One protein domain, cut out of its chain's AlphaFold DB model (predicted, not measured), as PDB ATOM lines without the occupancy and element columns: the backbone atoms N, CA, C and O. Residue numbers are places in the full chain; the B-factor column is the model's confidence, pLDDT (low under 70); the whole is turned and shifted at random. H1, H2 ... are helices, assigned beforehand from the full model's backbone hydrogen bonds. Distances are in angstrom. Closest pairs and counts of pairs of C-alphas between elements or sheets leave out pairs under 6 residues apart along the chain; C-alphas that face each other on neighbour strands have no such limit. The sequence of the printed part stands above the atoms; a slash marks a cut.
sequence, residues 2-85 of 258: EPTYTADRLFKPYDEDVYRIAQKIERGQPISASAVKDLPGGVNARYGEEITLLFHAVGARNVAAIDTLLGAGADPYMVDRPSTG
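Overview. This is residues 2 to 85 of the 258 residues of an uncharacterized protein of Agrobacterium vitis (UniProt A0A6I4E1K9). What is the shape? Two short helical hairpins, H1 with H2 and H4 with H5, pack together through H2 and H4 near the middle, with small H3 on H5 and a long closing stretch, residues 72 to 85, outside this core. What is it made of? The 84 printed residues, 38 of them in named elements, hold five named helices in the order H1 to H5 and no named strand, in the class all helix. How large is it? It is compact, with a radius of gyration of the C-alphas of 11.4 A and spans of 32 by 27 by 23 A.

Along the chain. Where is the longest helix? H2, residues 16 to 26, measures 15.2 A, from C-alpha 16 at (43.386, -35.249, -60.194). Where are the others? H1 is residues 5 to 10, 8.6 A; H3 33 to 37, 6.1 A; H4 53 to 59, 9.7 A; H5 63 to 71, 12.1 A, ending at C-alpha 71 (55.879, -50.449, -49.308).

Arrangement. What touches H2? H4 does, C-alphas of Ile 25 and Ala 57 closest at 5.9 A, at a shallow tilt of 24 degrees, the same way. H1 touches it too, Ala 7 and Ala 22 having the closest C-alphas at 5.3 A, at a steep tilt of 42 degrees, opposite ways. And beyond? H5 touches H4, closest C-alphas Ala 57 and Ile 66 at 5.7 A, at a shallow tilt of 30 degrees, opposite ways. H3 touches H5, closest C-alphas Ala 33 and Thr 68 at 5.9 A. Are the backbones helical? In H1 to H5 every O i to N i+4 pair is within hydrogen-bond range.

Size, cuts and confidence. How far does it reach? The farthest C-alphas, Glu 2 and Gly 85, are 33.5 A apart. Is it continuous and confident? The printed part has no cut, H3 to H4 is a long link of 15 residues, and no printed residue is under 70 in pLDDT.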
ATOM      1  N   GLU A   2      30.178 -40.611 -49.648       75.44
ATOM      2  CA  GLU A   2      30.581 -39.907 -48.421       75.44
ATOM      3  C   GLU A   2      31.494 -38.710 -48.759       75.44
ATOM      4  O   GLU A   2      32.343 -38.837 -49.665       75.44
ATOM      5  N   PRO A   3      31.314 -37.558 -48.083       82.69
ATOM      6  CA  PRO A   3      32.123 -36.371 -48.313       82.69
ATOM      7  C   PRO A   3      33.584 -36.618 -47.919       82.69
ATOM      8  O   PRO A   3      33.875 -37.338 -46.969       82.69
ATOM      9  N   THR A   4      34.510 -36.015 -48.663       91.06
ATOM     10  CA  THR A   4      35.961 -36.144 -48.457       91.06
ATOM     11  C   THR A   4      36.564 -34.778 -48.177       91.06
ATOM     12  O   THR A   4      37.328 -34.250 -48.977       91.06
ATOM     13  N   TYR A   5      36.140 -34.147 -47.080       92.75
ATOM     14  CA  TYR A   5      36.479 -32.753 -46.778       92.75
ATOM     15  C   TYR A   5      37.991 -32.513 -46.702       92.75
ATOM     16  O   TYR A   5      38.477 -31.465 -47.133       92.75
ATOM     17  N   THR A   6      38.741 -33.481 -46.177       95.12
ATOM     18  CA  THR A   6      40.194 -33.374 -46.025       95.12
ATOM     19  C   THR A   6      40.880 -33.501 -47.384       95.12
ATOM     20  O   THR A   6      41.716 -32.664 -47.729       95.12
ATOM     21  N   ALA A   7      40.480 -34.484 -48.197       96.75
ATOM     22  CA  ALA A   7      40.992 -34.681 -49.549       96.75
ATOM     23  C   ALA A   7      40.651 -33.496 -50.465       96.75
ATOM     24  O   ALA A   7      41.501 -33.027 -51.225       96.75
ATOM     25  N   ASP A   8      39.423 -32.983 -50.359       96.81
ATOM     26  CA  ASP A   8      38.924 -31.841 -51.124       96.81
ATOM     27  C   ASP A   8      39.753 -30.586 -50.839       96.81
ATOM     28  O   ASP A   8      40.101 -29.851 -51.760       96.81
ATOM     29  N   ARG A   9      40.107 -30.350 -49.572       96.75
ATOM     30  CA  ARG A   9      40.920 -29.198 -49.169       96.75
ATOM     31  C   ARG A   9      42.389 -29.352 -49.562       96.75
ATOM     32  O   ARG A   9      43.013 -28.377 -49.968       96.75
ATOM     33  N   LEU A  10      42.959 -30.542 -49.377       96.50
ATOM     34  CA  LEU A  10      44.414 -30.726 -49.383       96.50
ATOM     35  C   LEU A  10      44.970 -31.235 -50.715       96.50
ATOM     36  O   LEU A  10      46.139 -30.994 -50.990       96.50
ATOM     37  N   PHE A  11      44.161 -31.888 -51.550       96.62
ATOM     38  CA  PHE A  11      44.661 -32.567 -52.753       96.62
ATOM     39  C   PHE A  11      43.948 -32.137 -54.040       96.62
ATOM     40  O   PHE A  11      44.597 -32.040 -55.079       96.62
ATOM     41  N   LYS A  12      42.651 -31.796 -53.982       96.25
ATOM     42  CA  LYS A  12      41.861 -31.378 -55.160       96.25
ATOM     43  C   LYS A  12      42.473 -30.231 -55.984       96.25
ATOM     44  O   LYS A  12      42.362 -30.295 -57.204       96.25
ATOM     45  N   PRO A  13      43.102 -29.197 -55.388       96.31
ATOM     46  CA  PRO A  13      43.691 -28.106 -56.172       96.31
ATOM     47  C   PRO A  13      44.985 -28.466 -56.917       96.31
ATOM     48  O   PRO A  13      45.467 -27.636 -57.679       96.31
ATOM     49  N   TYR A  14      45.575 -29.639 -56.661       93.06
ATOM     50  CA  TYR A  14      46.945 -29.953 -57.077       93.06
ATOM     51  C   TYR A  14      47.005 -30.938 -58.242       93.06
ATOM     52  O   TYR A  14      47.614 -30.628 -59.260       93.06
ATOM     53  N   ASP A  15      46.392 -32.114 -58.098       93.75
ATOM     54  CA  ASP A  15      46.436 -33.165 -59.115       93.75
ATOM     55  C   ASP A  15      45.214 -34.093 -59.013       93.75
ATOM     56  O   ASP A  15      44.787 -34.453 -57.911       93.75
ATOM     57  N   GLU A  16      44.631 -34.470 -60.156       93.88
ATOM     58  CA  GLU A  16      43.386 -35.249 -60.194       93.88
ATOM     59  C   GLU A  16      43.584 -36.700 -59.730       93.88
ATOM     60  O   GLU A  16      42.737 -37.231 -58.999       93.88
ATOM     61  N   ASP A  17      44.694 -37.340 -60.097       93.31
ATOM     62  CA  ASP A  17      44.968 -38.729 -59.727       93.31
ATOM     63  C   ASP A  17      45.328 -38.835 -58.244       93.31
ATOM     64  O   ASP A  17      44.779 -39.678 -57.522       93.31
ATOM     65  N   VAL A  18      46.153 -37.911 -57.748       95.56
ATOM     66  CA  VAL A  18      46.448 -37.785 -56.315       95.56
ATOM     67  C   VAL A  18      45.166 -37.517 -55.526       95.56
ATOM     68  O   VAL A  18      44.939 -38.151 -54.494       95.56
ATOM     69  N   TYR A  19      44.295 -36.622 -56.002       96.31
ATOM     70  CA  TYR A  19      43.020 -36.337 -55.345       96.31
ATOM     71  C   TYR A  19      42.133 -37.584 -55.265       96.31
ATOM     72  O   TYR A  19      41.636 -37.910 -54.184       96.31
ATOM     73  N   ARG A  20      41.991 -38.349 -56.356       95.62
ATOM     74  CA  ARG A  20      41.233 -39.615 -56.359       95.62
ATOM     75  C   ARG A  20      41.803 -40.626 -55.360       95.62
ATOM     76  O   ARG A  20      41.033 -41.313 -54.684       95.62
ATOM     77  N   ILE A  21      43.126 -40.713 -55.232       96.88
ATOM     78  CA  ILE A  21      43.791 -41.555 -54.225       96.88
ATOM     79  C   ILE A  21      43.490 -41.044 -52.812       96.88
ATOM     80  O   ILE A  21      43.054 -41.826 -51.969       96.88
ATOM     81  N   ALA A  22      43.636 -39.745 -52.552       97.38
ATOM     82  CA  ALA A  22      43.354 -39.140 -51.251       97.38
ATOM     83  C   ALA A  22      41.895 -39.346 -50.812       97.38
ATOM     84  O   ALA A  22      41.634 -39.607 -49.636       97.38
ATOM     85  N   GLN A  23      40.946 -39.315 -51.752       97.62
ATOM     86  CA  GLN A  23      39.545 -39.633 -51.483       97.62
ATOM     87  C   GLN A  23      39.333 -41.099 -51.089       97.62
ATOM     88  O   GLN A  23      38.549 -41.381 -50.183       97.62
ATOM     89  N   LYS A  24      40.009 -42.045 -51.757       97.44
ATOM     90  CA  LYS A  24      39.977 -43.465 -51.361       97.44
ATOM     91  C   LYS A  24      40.532 -43.636 -49.952       97.44
ATOM     92  O   LYS A  24      39.894 -44.289 -49.128       97.44
ATOM     93  N   ILE A  25      41.667 -42.995 -49.671       97.75
ATOM     94  CA  ILE A  25      42.315 -43.025 -48.360       97.75
ATOM     95  C   ILE A  25      41.358 -42.539 -47.266       97.75
ATOM     96  O   ILE A  25      41.145 -43.266 -46.298       97.75
ATOM     97  N   GLU A  26      40.743 -41.364 -47.442       97.12
ATOM     98  CA  GLU A  26      39.830 -40.757 -46.457       97.12
ATOM     99  C   GLU A  26      38.560 -41.588 -46.233       97.12
ATOM    100  O   GLU A  26      38.044 -41.644 -45.122       97.12
ATOM    101  N   ARG A  27      38.092 -42.311 -47.257       96.06
ATOM    102  CA  ARG A  27      36.960 -43.249 -47.149       96.06
ATOM    103  C   ARG A  27      37.346 -44.618 -46.570       96.06
ATOM    104  O   ARG A  27      36.529 -45.535 -46.608       96.06
ATOM    105  N   GLY A  28      38.583 -44.797 -46.102       95.44
ATOM    106  CA  GLY A  28      39.071 -46.075 -45.570       95.44
ATOM    107  C   GLY A  28      39.258 -47.169 -46.630       95.44
ATOM    108  O   GLY A  28      39.371 -48.344 -46.292       95.44
ATOM    109  N   GLN A  29      39.272 -46.814 -47.918       96.44
ATOM    110  CA  GLN A  29      39.439 -47.772 -49.008       96.44
ATOM    111  C   GLN A  29      40.925 -48.084 -49.233       96.44
ATOM    112  O   GLN A  29      41.766 -47.189 -49.097       96.44
ATOM    113  N   PRO A  30      41.273 -49.323 -49.617       95.06
ATOM    114  CA  PRO A  30      42.643 -49.647 -49.983       95.06
ATOM    115  C   PRO A  30      43.055 -48.919 -51.270       95.06
ATOM    116  O   PRO A  30      42.231 -48.595 -52.133       95.06
ATOM    117  N   ILE A  31      44.359 -48.710 -51.414       96.75
ATOM    118  CA  ILE A  31      45.001 -48.203 -52.632       96.75
ATOM    119  C   ILE A  31      46.000 -49.254 -53.132       96.75
ATOM    120  O   ILE A  31      46.351 -50.167 -52.390       96.75
ATOM    121  N   SER A  32      46.439 -49.169 -54.389       94.81
ATOM    122  CA  SER A  32      47.418 -50.108 -54.952       94.81
ATOM    123  C   SER A  32      48.794 -49.465 -55.089       94.81
ATOM    124  O   SER A  32      48.903 -48.272 -55.363       94.81
ATOM    125  N   ALA A  33      49.850 -50.276 -54.983       93.38
ATOM    126  CA  ALA A  33      51.222 -49.825 -55.223       93.38
ATOM    127  C   ALA A  33      51.396 -49.227 -56.633       93.38
ATOM    128  O   ALA A  33      52.094 -48.234 -56.807       93.38
ATOM    129  N   SER A  34      50.704 -49.782 -57.635       91.38
ATOM    130  CA  SER A  34      50.700 -49.235 -58.996       91.38
ATOM    131  C   SER A  34      50.117 -47.823 -59.070       91.38
ATOM    132  O   SER A  34      50.649 -47.001 -59.800       91.38
ATOM    133  N   ALA A  35      49.069 -47.524 -58.294       90.00
ATOM    134  CA  ALA A  35      48.430 -46.212 -58.314       90.00
ATOM    135  C   ALA A  35      49.331 -45.115 -57.732       90.00
ATOM    136  O   ALA A  35      49.196 -43.959 -58.113       90.00
ATOM    137  N   VAL A  36      50.238 -45.465 -56.814       92.81
ATOM    138  CA  VAL A  36      51.138 -44.493 -56.172       92.81
ATOM    139  C   VAL A  36      52.514 -44.395 -56.836       92.81
ATOM    140  O   VAL A  36      53.227 -43.419 -56.615       92.81
ATOM    141  N   LYS A  37      52.893 -45.383 -57.656       86.50
ATOM    142  CA  LYS A  37      54.197 -45.441 -58.330       86.50
ATOM    143  C   LYS A  37      54.391 -44.315 -59.345       86.50
ATOM    144  O   LYS A  37      55.477 -43.750 -59.422       86.50
ATOM    145  N   ASP A  38      53.336 -43.999 -60.087       82.62
ATOM    146  CA  ASP A  38      53.385 -43.060 -61.210       82.62
ATOM    147  C   ASP A  38      52.855 -41.666 -60.829       82.62
ATOM    148  O   ASP A  38      52.536 -40.859 -61.700       82.62
ATOM    149  N   LEU A  39      52.753 -41.370 -59.524       87.94
ATOM    150  CA  LEU A  39      52.276 -40.066 -59.071       87.94
ATOM    151  C   LEU A  39      53.224 -38.946 -59.508       87.94
ATOM    152  O   LEU A  39      54.449 -39.090 -59.403       87.94
ATOM    153  N   PRO A  40      52.683 -37.789 -59.917       82.81
ATOM    154  CA  PRO A  40      53.498 -36.620 -60.198       82.81
ATOM    155  C   PRO A  40      54.231 -36.187 -58.922       82.81
ATOM    156  O   PRO A  40      53.617 -35.912 -57.893       82.81
ATOM    157  N   GLY A  41      55.565 -36.154 -58.991       84.88
ATOM    158  CA  GLY A  41      56.440 -35.872 -57.845       84.88
ATOM    159  C   GLY A  41      56.749 -37.081 -56.946       84.88
ATOM    160  O   GLY A  41      57.505 -36.938 -55.986       84.88
ATOM    161  N   GLY A  42      56.223 -38.267 -57.273       93.81
ATOM    162  CA  GLY A  42      56.448 -39.520 -56.549       93.81
ATOM    163  C   GLY A  42      55.664 -39.643 -55.237       93.81
ATOM    164  O   GLY A  42      54.994 -38.718 -54.788       93.81
ATOM    165  N   VAL A  43      55.778 -40.802 -54.580       95.75
ATOM    166  CA  VAL A  43      55.052 -41.136 -53.331       95.75
ATOM    167  C   VAL A  43      55.329 -40.168 -52.163       95.75
ATOM    168  O   VAL A  43      54.523 -40.049 -51.240       95.75
ATOM    169  N   ASN A  44      56.447 -39.441 -52.232       96.88
ATOM    170  CA  ASN A  44      56.908 -38.471 -51.236       96.88
ATOM    171  C   ASN A  44      56.541 -37.017 -51.571       96.88
ATOM    172  O   ASN A  44      56.944 -36.099 -50.853       96.88
ATOM    173  N   ALA A  45      55.781 -36.785 -52.643       96.50
ATOM    174  CA  ALA A  45      55.288 -35.460 -52.981       96.50
ATOM    175  C   ALA A  45      54.453 -34.858 -51.840       96.50
ATOM    176  O   ALA A  45      53.708 -35.546 -51.130       96.50
ATOM    177  N   ARG A  46      54.590 -33.541 -51.679       96.00
ATOM    178  CA  ARG A  46      53.821 -32.742 -50.727       96.00
ATOM    179  C   ARG A  46      52.696 -32.018 -51.454       96.00
ATOM    180  O   ARG A  46      52.903 -31.465 -52.531       96.00
ATOM    181  N   TYR A  47      51.540 -31.980 -50.814       95.50
ATOM    182  CA  TYR A  47      50.331 -31.306 -51.278       95.50
ATOM    183  C   TYR A  47      49.752 -30.482 -50.130       95.50
ATOM    184  O   TYR A  47      50.226 -30.580 -48.998       95.50
ATOM    185  N   GLY A  48      48.703 -29.704 -50.389       92.56
ATOM    186  CA  GLY A  48      47.976 -28.973 -49.353       92.56
ATOM    187  C   GLY A  48      48.910 -28.222 -48.406       92.56
ATOM    188  O   GLY A  48      49.834 -27.545 -48.832       92.56
ATOM    189  N   GLU A  49      48.704 -28.384 -47.108       94.88
ATOM    190  CA  GLU A  49      49.552 -27.863 -46.027       94.88
ATOM    191  C   GLU A  49      50.916 -28.586 -45.950       94.88
ATOM    192  O   GLU A  49      51.333 -29.048 -44.893       94.88
ATOM    193  N   GLU A  50      51.587 -28.752 -47.086       96.44
ATOM    194  CA  GLU A  50      52.852 -29.463 -47.243       96.44
ATOM    195  C   GLU A  50      52.834 -30.901 -46.685       96.44
ATOM    196  O   GLU A  50      53.846 -31.400 -46.192       96.44
ATOM    197  N   ILE A  51      51.694 -31.586 -46.746       95.69
ATOM    198  CA  ILE A  51      51.534 -32.958 -46.252       95.69
ATOM    199  C   ILE A  51      51.729 -33.980 -47.372       95.69
ATOM    200  O   ILE A  51      51.396 -33.730 -48.529       95.69
ATOM    201  N   THR A  52      52.242 -35.155 -47.019       97.31
ATOM    202  CA  THR A  52      52.337 -36.303 -47.930       97.31
ATOM    203  C   THR A  52      51.070 -37.158 -47.857       97.31
ATOM    204  O   THR A  52      50.286 -37.065 -46.903       97.31
ATOM    205  N   LEU A  53      50.884 -38.061 -48.827       97.69
ATOM    206  CA  LEU A  53      49.824 -39.072 -48.750       97.69
ATOM    207  C   LEU A  53      49.976 -39.980 -47.517       97.69
ATOM    208  O   LEU A  53      48.966 -40.449 -46.997       97.69
ATOM    209  N   LEU A  54      51.203 -40.188 -47.013       98.31
ATOM    210  CA  LEU A  54      51.447 -40.966 -45.793       98.31
ATOM    211  C   LEU A  54      50.812 -40.294 -44.570       98.31
ATOM    212  O   LEU A  54      50.074 -40.947 -43.835       98.31
ATOM    213  N   PHE A  55      51.007 -38.984 -44.389       97.75
ATOM    214  CA  PHE A  55      50.349 -38.247 -43.304       97.75
ATOM    215  C   PHE A  55      48.829 -38.221 -43.444       97.75
ATOM    216  O   PHE A  55      48.121 -38.367 -42.447       97.75
ATOM    217  N   HIS A  56      48.313 -38.084 -44.668       97.62
ATOM    218  CA  HIS A  56      46.869 -38.164 -44.912       97.62
ATOM    219  C   HIS A  56      46.308 -39.546 -44.559       97.62
ATOM    220  O   HIS A  56      45.273 -39.638 -43.903       97.62
ATOM    221  N   ALA A  57      47.018 -40.624 -44.899       97.94
ATOM    222  CA  ALA A  57      46.628 -41.986 -44.542       97.94
ATOM    223  C   ALA A  57      46.664 -42.246 -43.031       97.94
ATOM    224  O   ALA A  57      45.758 -42.900 -42.510       97.94
ATOM    225  N   VAL A  58      47.652 -41.692 -42.321       96.31
ATOM    226  CA  VAL A  58      47.715 -41.712 -40.851       96.31
ATOM    227  C   VAL A  58      46.524 -40.967 -40.246       96.31
ATOM    228  O   VAL A  58      45.837 -41.527 -39.392       96.31
ATOM    229  N   GLY A  59      46.228 -39.752 -40.719       93.94
ATOM    230  CA  GLY A  59      45.090 -38.954 -40.248       93.94
ATOM    231  C   GLY A  59      43.735 -39.620 -40.510       93.94
ATOM    232  O   GLY A  59      42.862 -39.605 -39.647       93.94
ATOM    233  N   ALA A  60      43.590 -40.280 -41.661       94.50
ATOM    234  CA  ALA A  60      42.420 -41.085 -42.012       94.50
ATOM    235  C   ALA A  60      42.392 -42.466 -41.328       94.50
ATOM    236  O   ALA A  60      41.423 -43.207 -41.480       94.50
ATOM    237  N   ARG A  61      43.457 -42.836 -40.602       93.94
ATOM    238  CA  ARG A  61      43.640 -44.140 -39.942       93.94
ATOM    239  C   ARG A  61      43.474 -45.332 -40.889       93.94
ATOM    240  O   ARG A  61      43.038 -46.413 -40.495       93.94
ATOM    241  N   ASN A  62      43.854 -45.146 -42.149       96.31
ATOM    242  CA  ASN A  62      43.722 -46.157 -43.187       96.31
ATOM    243  C   ASN A  62      44.979 -47.035 -43.239       96.31
ATOM    244  O   ASN A  62      45.913 -46.779 -43.998       96.31
ATOM    245  N   VAL A  63      44.990 -48.088 -42.420       96.81
ATOM    246  CA  VAL A  63      46.130 -49.010 -42.259       96.81
ATOM    247  C   VAL A  63      46.560 -49.646 -43.585       96.81
ATOM    248  O   VAL A  63      47.754 -49.751 -43.852       96.81
ATOM    249  N   ALA A  64      45.608 -50.016 -44.449       97.81
ATOM    250  CA  ALA A  64      45.910 -50.600 -45.756       97.81
ATOM    251  C   ALA A  64      46.627 -49.604 -46.684       97.81
ATOM    252  O   ALA A  64      47.560 -49.973 -47.403       97.81
ATOM    253  N   ALA A  65      46.223 -48.331 -46.652       98.31
ATOM    254  CA  ALA A  65      46.910 -47.281 -47.391       98.31
ATOM    255  C   ALA A  65      48.298 -46.981 -46.811       98.31
ATOM    256  O   ALA A  65      49.237 -46.829 -47.586       98.31
ATOM    257  N   ILE A  66      48.452 -46.955 -45.483       98.62
ATOM    258  CA  ILE A  66      49.757 -46.765 -44.827       98.62
ATOM    259  C   ILE A  66      50.731 -47.878 -45.236       98.62
ATOM    260  O   ILE A  66      51.840 -47.579 -45.668       98.62
ATOM    261  N   ASP A  67      50.305 -49.146 -45.172       98.62
ATOM    262  CA  ASP A  67      51.117 -50.298 -45.600       98.62
ATOM    263  C   ASP A  67      51.542 -50.172 -47.070       98.62
ATOM    264  O   ASP A  67      52.705 -50.377 -47.410       98.62
ATOM    265  N   THR A  68      50.607 -49.773 -47.939       98.44
ATOM    266  CA  THR A  68      50.878 -49.600 -49.372       98.44
ATOM    267  C   THR A  68      51.851 -48.455 -49.643       98.44
ATOM    268  O   THR A  68      52.742 -48.602 -50.474       98.44
ATOM    269  N   LEU A  69      51.697 -47.320 -48.956       98.50
ATOM    270  CA  LEU A  69      52.561 -46.151 -49.131       98.50
ATOM    271  C   LEU A  69      53.981 -46.442 -48.646       98.50
ATOM    272  O   LEU A  69      54.924 -46.193 -49.394       98.50
ATOM    273  N   LEU A  70      54.141 -47.026 -47.454       98.44
ATOM    274  CA  LEU A  70      55.453 -47.435 -46.941       98.44
ATOM    275  C   LEU A  70      56.118 -48.455 -47.879       98.44
ATOM    276  O   LEU A  70      57.268 -48.268 -48.269       98.44
ATOM    277  N   GLY A  71      55.373 -49.465 -48.344       97.94
ATOM    278  CA  GLY A  71      55.879 -50.449 -49.308       97.94
ATOM    279  C   GLY A  71      56.215 -49.874 -50.688       97.94
ATOM    280  O   GLY A  71      57.032 -50.444 -51.408       97.94
ATOM    281  N   ALA A  72      55.617 -48.740 -51.058       97.12
ATOM    282  CA  ALA A  72      55.941 -47.998 -52.275       97.12
ATOM    283  C   ALA A  72      57.120 -47.019 -52.099       97.12
ATOM    284  O   ALA A  72      57.475 -46.328 -53.053       97.12
ATOM    285  N   GLY A  73      57.738 -46.962 -50.913       96.75
ATOM    286  CA  GLY A  73      58.881 -46.095 -50.623       96.75
ATOM    287  C   GLY A  73      58.512 -44.725 -50.056       96.75
ATOM    288  O   GLY A  73      59.301 -43.784 -50.188       96.75
ATOM    289  N   ALA A  74      57.327 -44.583 -49.449       97.69
ATOM    290  CA  ALA A  74      57.027 -43.401 -48.650       97.69
ATOM    291  C   ALA A  74      58.046 -43.278 -47.510       97.69
ATOM    292  O   ALA A  74      58.236 -44.223 -46.745       97.69
ATOM    293  N   ASP A  75      58.693 -42.123 -47.401       97.38
ATOM    294  CA  ASP A  75      59.731 -41.856 -46.412       97.38
ATOM    295  C   ASP A  75      59.087 -41.524 -45.050       97.38
ATOM    296  O   ASP A  75      58.456 -40.467 -44.909       97.38
ATOM    297  N   PRO A  76      59.236 -42.391 -44.025       97.62
ATOM    298  CA  PRO A  76      58.668 -42.149 -42.702       97.62
ATOM    299  C   PRO A  76      59.391 -41.029 -41.931       97.62
ATOM    300  O   PRO A  76      58.943 -40.657 -40.848       97.62
ATOM    301  N   TYR A  77      60.492 -40.484 -42.453       96.75
ATOM    302  CA  TYR A  77      61.307 -39.465 -41.786       96.75
ATOM    303  C   TYR A  77      61.060 -38.045 -42.309       96.75
ATOM    304  O   TYR A  77      61.621 -37.082 -41.780       96.75
ATOM    305  N   MET A  78      60.208 -37.887 -43.327       96.44
ATOM    306  CA  MET A  78      59.748 -36.572 -43.759       96.44
ATOM    307  C   MET A  78      58.837 -35.959 -42.694       96.44
ATOM    308  O   MET A  78      57.823 -36.545 -42.329       96.44
ATOM    309  N   VAL A  79      59.166 -34.749 -42.233       95.94
ATOM    310  CA  VAL A  79      58.315 -34.004 -41.289       95.94
ATOM    311  C   VAL A  79      57.042 -33.496 -41.965       95.94
ATOM    312  O   VAL A  79      57.065 -33.200 -43.163       95.94
ATOM    313  N   ASP A  80      55.940 -33.355 -41.237       93.75
ATOM    314  CA  ASP A  80      54.763 -32.627 -41.718       93.75
ATOM    315  C   ASP A  80      55.031 -31.115 -41.759       93.75
ATOM    316  O   ASP A  80      55.900 -30.639 -41.043       93.75
ATOM    317  N   ARG A  81      54.320 -30.351 -42.606       94.62
ATOM    318  CA  ARG A  81      54.287 -28.868 -42.562       94.62
ATOM    319  C   ARG A  81      55.656 -28.191 -42.299       94.62
ATOM    320  O   ARG A  81      55.776 -27.412 -41.351       94.62
ATOM    321  N   PRO A  82      56.721 -28.488 -43.068       94.94
ATOM    322  CA  PRO A  82      58.062 -27.982 -42.772       94.94
ATOM    323  C   PRO A  82      58.133 -26.449 -42.689       94.94
ATOM    324  O   PRO A  82      58.901 -25.934 -41.875       94.94
ATOM    325  N   SER A  83      57.313 -25.705 -43.446       96.62
ATOM    326  CA  SER A  83      57.281 -24.234 -43.379       96.62
ATOM    327  C   SER A  83      56.837 -23.683 -42.020       96.62
ATOM    328  O   SER A  83      57.152 -22.540 -41.693       96.62
ATOM    329  N   THR A  84      56.157 -24.488 -41.196       95.00
ATOM    330  CA  THR A  84      55.750 -24.096 -39.839       95.00
ATOM    331  C   THR A  84      56.812 -24.421 -38.787       95.00
ATOM    332  O   THR A  84      56.547 -24.263 -37.597       95.00
ATOM    333  N   GLY A  85      57.984 -24.926 -39.189       93.38
ATOM    334  CA  GLY A  85      59.033 -25.370 -38.268       93.38
ATOM    335  C   GLY A  85      58.710 -26.679 -37.544       93.38
ATOM    336  O   GLY A  85      59.259 -26.933 -36.474       93.38
TER     337      GLY A  85